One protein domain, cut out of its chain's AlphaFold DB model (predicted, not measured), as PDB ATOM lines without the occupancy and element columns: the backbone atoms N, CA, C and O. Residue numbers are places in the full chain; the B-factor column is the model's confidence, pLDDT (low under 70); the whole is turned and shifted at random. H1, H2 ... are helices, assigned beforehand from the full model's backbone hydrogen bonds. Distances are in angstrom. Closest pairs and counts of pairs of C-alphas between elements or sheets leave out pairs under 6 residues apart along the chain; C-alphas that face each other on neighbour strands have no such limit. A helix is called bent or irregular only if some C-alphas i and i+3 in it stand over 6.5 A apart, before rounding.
ATOM      1  N   ARG A   2      45.419   0.267 -11.593       96.38
ATOM      2  CA  ARG A   2      46.497   0.714 -12.508       96.38
ATOM      3  C   ARG A   2      46.613  -0.094 -13.805       96.38
ATOM      4  O   ARG A   2      47.148   0.423 -14.778       96.38
ATOM      5  N   PHE A   3      46.129  -1.338 -13.812       97.44
ATOM      6  CA  PHE A   3      46.316  -2.262 -14.932       97.44
ATOM      7  C   PHE A   3      45.762  -1.698 -16.242       97.44
ATOM      8  O   PHE A   3      46.530  -1.406 -17.148       97.44
ATOM      9  N   ASP A   4      44.460  -1.440 -16.307       96.69
ATOM     10  CA  ASP A   4      43.825  -0.979 -17.544       96.69
ATOM     11  C   ASP A   4      44.269   0.444 -17.924       96.69
ATOM     12  O   ASP A   4      44.513   0.731 -19.094       96.69
ATOM     13  N   SER A   5      44.447   1.327 -16.934       95.69
ATOM     14  CA  SER A   5      44.851   2.728 -17.145       95.69
ATOM     15  C   SER A   5      46.304   2.909 -17.592       95.69
ATOM     16  O   SER A   5      46.648   3.936 -18.187       95.69
ATOM     17  N   VAL A   6      47.176   1.951 -17.269       97.19
ATOM     18  CA  VAL A   6      48.619   2.039 -17.508       97.19
ATOM     19  C   VAL A   6      49.163   0.742 -18.088       97.19
ATOM     20  O   VAL A   6      49.600   0.746 -19.231       97.19
ATOM     21  N   TYR A   7      49.186  -0.349 -17.320       98.06
ATOM     22  CA  TYR A   7      49.982  -1.543 -17.649       98.06
ATOM     23  C   TYR A   7      49.574  -2.184 -18.973       98.06
ATOM     24  O   TYR A   7      50.440  -2.575 -19.755       98.06
ATOM     25  N   TYR A   8      48.270  -2.215 -19.246       97.19
ATOM     26  CA  TYR A   8      47.712  -2.753 -20.477       97.19
ATOM     27  C   TYR A   8      48.370  -2.126 -21.712       97.19
ATOM     28  O   TYR A   8      48.817  -2.839 -22.603       97.19
ATOM     29  N   PHE A   9      48.509  -0.798 -21.741       94.56
ATOM     30  CA  PHE A   9      49.095  -0.088 -22.879       94.56
ATOM     31  C   PHE A   9      50.594   0.199 -22.692       94.56
ATOM     32  O   PHE A   9      51.415  -0.253 -23.488       94.56
ATOM     33  N   HIS A  10      50.973   0.904 -21.622       97.38
ATOM     34  CA  HIS A  10      52.342   1.374 -21.365       97.38
ATOM     35  C   HIS A  10      53.356   0.227 -21.284       97.38
ATOM     36  O   HIS A  10      54.435   0.299 -21.870       97.38
ATOM     37  N   PHE A  11      52.986  -0.864 -20.609       97.94
ATOM     38  CA  PHE A  11      53.832  -2.050 -20.462       97.94
ATOM     39  C   PHE A  11      53.494  -3.174 -21.437       97.94
ATOM     40  O   PHE A  11      54.136  -4.218 -21.395       97.94
ATOM     41  N   LYS A  12      52.543  -2.952 -22.353       97.38
ATOM     42  CA  LYS A  12      52.138  -3.933 -23.370       97.38
ATOM     43  C   LYS A  12      51.594  -5.235 -22.764       97.38
ATOM     44  O   LYS A  12      51.658  -6.285 -23.392       97.38
ATOM     45  N   CYS A  13      51.024  -5.181 -21.558       97.69
ATOM     46  CA  CYS A  13      50.304  -6.303 -20.948       97.69
ATOM     47  C   CYS A  13      48.890  -6.416 -21.548       97.69
ATOM     48  O   CYS A  13      47.895  -6.319 -20.832       97.69
ATOM     49  N   ASN A  14      48.798  -6.535 -22.874       97.06
ATOM     50  CA  ASN A  14      47.596  -6.204 -23.639       97.06
ATOM     51  C   ASN A  14      46.781  -7.408 -24.137       97.06
ATOM     52  O   ASN A  14      46.023  -7.257 -25.091       97.06
ATOM     53  N   TRP A  15      46.920  -8.588 -23.527       97.19
ATOM     54  CA  TRP A  15      46.104  -9.748 -23.913       97.19
ATOM     55  C   TRP A  15      44.616  -9.510 -23.626       97.19
ATOM     56  O   TRP A  15      43.770  -9.718 -24.488       97.19
ATOM     57  N   GLN A  16      44.300  -9.050 -22.413       96.69
ATOM     58  CA  GLN A  16      42.937  -8.758 -21.974       96.69
ATOM     59  C   GLN A  16      42.977  -7.784 -20.788       96.69
ATOM     60  O   GLN A  16      43.915  -7.816 -19.987       96.69
ATOM     61  N   ARG A  17      41.994  -6.882 -20.690       96.69
ATOM     62  CA  ARG A  17      41.910  -5.883 -19.609       96.69
ATOM     63  C   ARG A  17      41.232  -6.487 -18.383       96.69
ATOM     64  O   ARG A  17      40.433  -7.407 -18.514       96.69
ATOM     65  N   ILE A  18      41.469  -5.922 -17.203       96.88
ATOM     66  CA  ILE A  18      40.752  -6.298 -15.977       96.88
ATOM     67  C   ILE A  18      39.249  -6.074 -16.138       96.88
ATOM     68  O   ILE A  18      38.479  -6.934 -15.720       96.88
ATOM     69  N   LEU A  19      38.828  -4.984 -16.790       95.38
ATOM     70  CA  LEU A  19      37.412  -4.707 -17.053       95.38
ATOM     71  C   LEU A  19      36.707  -5.787 -17.898       95.38
ATOM     72  O   LEU A  19      35.491  -5.924 -17.815       95.38
ATOM     73  N   ASP A  20      37.459  -6.574 -18.674       96.19
ATOM     74  CA  ASP A  20      36.925  -7.662 -19.502       96.19
ATOM     75  C   ASP A  20      36.826  -8.997 -18.726       96.19
ATOM     76  O   ASP A  20      36.389 -10.002 -19.283       96.19
ATOM     77  N   TYR A  21      37.245  -9.042 -17.454       97.06
ATOM     78  CA  TYR A  21      37.137 -10.211 -16.574       97.06
ATOM     79  C   TYR A  21      36.100  -9.950 -15.475       97.06
ATOM     80  O   TYR A  21      36.439  -9.301 -14.485       97.06
ATOM     81  N   PRO A  22      34.873 -10.500 -15.557       96.06
ATOM     82  CA  PRO A  22      33.787 -10.150 -14.635       96.06
ATOM     83  C   PRO A  22      34.148 -10.306 -13.153       96.06
ATOM     84  O   PRO A  22      33.910  -9.404 -12.357       96.06
ATOM     85  N   ASN A  23      34.799 -11.414 -12.784       97.94
ATOM     86  CA  ASN A  23      35.170 -11.673 -11.391       97.94
ATOM     87  C   ASN A  23      36.278 -10.733 -10.892       97.94
ATOM     88  O   ASN A  23      36.201 -10.237  -9.774       97.94
ATOM     89  N   LEU A  24      37.295 -10.460 -11.717       97.88
ATOM     90  CA  LEU A  24      38.392  -9.560 -11.337       97.88
ATOM     91  C   LEU A  24      37.940  -8.102 -11.321       97.88
ATOM     92  O   LEU A  24      38.363  -7.335 -10.457       97.88
ATOM     93  N   TRP A  25      37.082  -7.725 -12.265       96.50
ATOM     94  CA  TRP A  25      36.481  -6.406 -12.326       96.50
ATOM     95  C   TRP A  25      35.622  -6.140 -11.093       96.50
ATOM     96  O   TRP A  25      35.829  -5.134 -10.419       96.50
ATOM     97  N   ASN A  26      34.732  -7.071 -10.740       96.25
ATOM     98  CA  ASN A  26      33.900  -6.947  -9.545       96.25
ATOM     99  C   ASN A  26      34.743  -6.925  -8.270       96.25
ATOM    100  O   ASN A  26      34.584  -6.012  -7.475       96.25
ATOM    101  N   TYR A  27      35.729  -7.816  -8.138       97.19
ATOM    102  CA  TYR A  27      36.654  -7.787  -7.003       97.19
ATOM    103  C   TYR A  27      37.384  -6.441  -6.866       97.19
ATOM    104  O   TYR A  27      37.512  -5.888  -5.774       97.19
ATOM    105  N   LEU A  28      37.847  -5.871  -7.983       96.38
ATOM    106  CA  LEU A  28      38.471  -4.553  -7.978       96.38
ATOM    107  C   LEU A  28      37.489  -3.459  -7.533       96.38
ATOM    108  O   LEU A  28      37.894  -2.574  -6.778       96.38
ATOM    109  N   LYS A  29      36.233  -3.500  -7.995       95.62
ATOM    110  CA  LYS A  29      35.189  -2.562  -7.558       95.62
ATOM    111  C   LYS A  29      34.870  -2.731  -6.073       95.62
ATOM    112  O   LYS A  29      34.766  -1.724  -5.379       95.62
ATOM    113  N   ASP A  30      34.787  -3.959  -5.574       96.19
ATOM    114  CA  ASP A  30      34.518  -4.254  -4.161       96.19
ATOM    115  C   ASP A  30      35.597  -3.658  -3.253       96.19
ATOM    116  O   ASP A  30      35.290  -3.069  -2.218       96.19
ATOM    117  N   LEU A  31      36.866  -3.760  -3.665       96.12
ATOM    118  CA  LEU A  31      37.985  -3.120  -2.973       96.12
ATOM    119  C   LEU A  31      37.931  -1.595  -3.074       96.12
ATOM    120  O   LEU A  31      38.161  -0.908  -2.083       96.12
ATOM    121  N   TYR A  32      37.643  -1.059  -4.262       95.88
ATOM    122  CA  TYR A  32      37.576   0.386  -4.491       95.88
ATOM    123  C   TYR A  32      36.507   1.070  -3.625       95.88
ATOM    124  O   TYR A  32      36.705   2.205  -3.198       95.88
ATOM    125  N   HIS A  33      35.408   0.367  -3.340       95.25
ATOM    126  CA  HIS A  33      34.309   0.851  -2.506       95.25
ATOM    127  C   HIS A  33      34.491   0.607  -1.002       95.25
ATOM    128  O   HIS A  33      33.628   1.011  -0.222       95.25
ATOM    129  N   GLN A  34      35.592  -0.013  -0.562       97.00
ATOM    130  CA  GLN A  34      35.877  -0.100   0.870       97.00
ATOM    131  C   GLN A  34      36.083   1.303   1.471       97.00
ATOM    132  O   GLN A  34      36.668   2.172   0.809       97.00
ATOM    133  N   PRO A  35      35.654   1.540   2.726       97.62
ATOM    134  CA  PRO A  35      35.812   2.836   3.379       97.62
ATOM    135  C   PRO A  35      37.265   3.328   3.346       97.62
ATOM    136  O   PRO A  35      38.177   2.616   3.764       97.62
ATOM    137  N   GLY A  36      37.487   4.547   2.850       96.19
ATOM    138  CA  GLY A  36      38.813   5.168   2.801       96.19
ATOM    139  C   GLY A  36      39.688   4.766   1.605       96.19
ATOM    140  O   GLY A  36      40.758   5.346   1.425       96.19
ATOM    141  N   VAL A  37      39.292   3.786   0.780       96.06
ATOM    142  CA  VAL A  37      40.127   3.330  -0.348       96.06
ATOM    143  C   VAL A  37      40.042   4.281  -1.535       96.06
ATOM    144  O   VAL A  37      41.075   4.615  -2.127       96.06
ATOM    145  N   LYS A  38      38.843   4.753  -1.881       94.25
ATOM    146  CA  LYS A  38      38.615   5.659  -3.016       94.25
ATOM    147  C   LYS A  38      39.478   6.920  -2.931       94.25
ATOM    148  O   LYS A  38      40.040   7.354  -3.934       94.25
ATOM    149  N   GLU A  39      39.635   7.468  -1.734       95.06
ATOM    150  CA  GLU A  39      40.388   8.686  -1.432       95.06
ATOM    151  C   GLU A  39      41.889   8.521  -1.715       95.06
ATOM    152  O   GLU A  39      42.573   9.479  -2.070       95.06
ATOM    153  N   THR A  40      42.401   7.291  -1.632       95.81
ATOM    154  CA  THR A  40      43.803   6.968  -1.951       95.81
ATOM    155  C   THR A  40      44.054   6.788  -3.453       95.81
ATOM    156  O   THR A  40      45.200   6.680  -3.899       95.81
ATOM    157  N   CYS A  41      42.994   6.756  -4.268       93.69
ATOM    158  CA  CYS A  41      43.052   6.378  -5.675       93.69
ATOM    159  C   CYS A  41      43.043   7.596  -6.615       93.69
ATOM    160  O   CYS A  41      42.013   7.950  -7.184       93.69
ATOM    161  N   ASN A  42      44.212   8.195  -6.860       94.12
ATOM    162  CA  ASN A  42      44.366   9.286  -7.833       94.12
ATOM    163  C   ASN A  42      44.866   8.769  -9.200       94.12
ATOM    164  O   ASN A  42      46.064   8.541  -9.396       94.12
ATOM    165  N   ILE A  43      43.944   8.576 -10.153       92.75
ATOM    166  CA  ILE A  43      44.254   8.047 -11.495       92.75
ATOM    167  C   ILE A  43      45.115   9.008 -12.318       92.75
ATOM    168  O   ILE A  43      46.016   8.553 -13.026       92.75
ATOM    169  N   ASP A  44      44.887  10.315 -12.211       93.94
ATOM    170  CA  ASP A  44      45.661  11.302 -12.962       93.94
ATOM    171  C   ASP A  44      47.125  11.280 -12.532       93.94
ATOM    172  O   ASP A  44      48.014  11.166 -13.375       93.94
ATOM    173  N   HIS A  45      47.386  11.278 -11.222       95.69
ATOM    174  CA  HIS A  45      48.742  11.178 -10.690       95.69
ATOM    175  C   HIS A  45      49.432   9.878 -11.130       95.69
ATOM    176  O   HIS A  45      50.579   9.908 -11.579       95.69
ATOM    177  N   ILE A  46      48.716   8.749 -11.087       96.06
ATOM    178  CA  ILE A  46      49.209   7.459 -11.587       96.06
ATOM    179  C   ILE A  46      49.628   7.577 -13.058       96.06
ATOM    180  O   ILE A  46      50.760   7.238 -13.402       96.06
ATOM    181  N   LYS A  47      48.744   8.057 -13.939       96.25
ATOM    182  CA  LYS A  47      49.027   8.129 -15.379       96.25
ATOM    183  C   LYS A  47      50.187   9.078 -15.667       96.25
ATOM    184  O   LYS A  47      51.091   8.714 -16.415       96.25
ATOM    185  N   GLN A  48      50.205  10.254 -15.042       97.31
ATOM    186  CA  GLN A  48      51.295  11.219 -15.198       97.31
ATOM    187  C   GLN A  48      52.647  10.602 -14.835       97.31
ATOM    188  O   GLN A  48      53.584  10.694 -15.627       97.31
ATOM    189  N   HIS A  49      52.731   9.914 -13.693       97.44
ATOM    190  CA  HIS A  49      53.961   9.258 -13.262       97.44
ATOM    191  C   HIS A  49      54.443   8.221 -14.287       97.44
ATOM    192  O   HIS A  49      55.555   8.320 -14.797       97.44
ATOM    193  N   TYR A  50      53.598   7.260 -14.669       98.06
ATOM    194  CA  TYR A  50      54.046   6.184 -15.557       98.06
ATOM    195  C   TYR A  50      54.405   6.663 -16.967       98.06
ATOM    196  O   TYR A  50      55.431   6.242 -17.500       98.06
ATOM    197  N   TYR A  51      53.591   7.527 -17.575       97.69
ATOM    198  CA  TYR A  51      53.795   7.922 -18.968       97.69
ATOM    199  C   TYR A  51      54.892   8.975 -19.145       97.69
ATOM    200  O   TYR A  51      55.463   9.038 -20.232       97.69
ATOM    201  N   ARG A  52      55.214   9.770 -18.111       97.44
ATOM    202  CA  ARG A  52      56.272  10.794 -18.182       97.44
ATOM    203  C   ARG A  52      57.606  10.357 -17.583       97.44
ATOM    204  O   ARG A  52      58.639  10.792 -18.074       97.44
ATOM    205  N   SER A  53      57.616   9.509 -16.553       97.38
ATOM    206  CA  SER A  53      58.860   9.116 -15.869       97.38
ATOM    207  C   SER A  53      59.621   7.972 -16.551       97.38
ATOM    208  O   SER A  53      60.740   7.673 -16.145       97.38
ATOM    209  N   HIS A  54      59.064   7.345 -17.594       97.19
ATOM    210  CA  HIS A  54      59.704   6.239 -18.321       97.19
ATOM    211  C   HIS A  54      60.072   6.618 -19.768       97.19
ATOM    212  O   HIS A  54      59.486   6.064 -20.703       97.19
TER     213      HIS A  54
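AT A GLANCE: This is residues 2 to 54 of the 73 residues of the protein "Glutathione S-transferase family protein" of Moorea sp. SIO2B7 (UniProt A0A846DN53). H2 makes one side of a flat, open, C-shaped frame, and two unnamed stretches lead from its ends to the far side, where H1 and H3 lie side by side. H3 forms one arm of the C, the link of residues 11 to 21 forms the other, and H1 is folded in between them. The printed part has 53 residues with three named helices, in the order H1, H2, H3, and no named strand; the class is all helix. It is only just loose, close to compact, with a radius of gyration of the C-alphas of 12.2 A and spans of 32 by 26 by 9 A.

IN THESE COORDINATES: H2, residues 22 to 32, is 15.1 A long from first to last C-alpha, beginning at C-alpha 22 (33.787, -10.150, -14.635). H3, residues 43 to 53, is 15.3 A long and ends at C-alpha 53 (58.860, 9.116, -15.869). H1, residues 2 to 10, is 10.6 A long and begins at C-alpha 2 (46.497, 0.714, -12.508). H1 is irregular: C-alphas 5 and 8 are 7.0 A apart.

HOW THE PARTS SIT: H2 touches no helix; it is apart from H1 and from H3. H1 and H3 touch, with the C-alphas of Val 6 and Lys 47 closest at 6.5 A. They run the same way at a shallow tilt of 29 degrees. In H2 and H3 every O i to N i+4 pair is within hydrogen-bond range; in H1 it is 3 of 5.

THE WHOLE: The two C-alphas farthest apart, those of Pro 35 and His 54, are 32.5 A apart. The printed part has no cut. H1 to H2 is a long link of 11 residues, and H2 to H3 is a short link of 10. The mean pLDDT of the printed part is 96.4, and no printed residue is under 70.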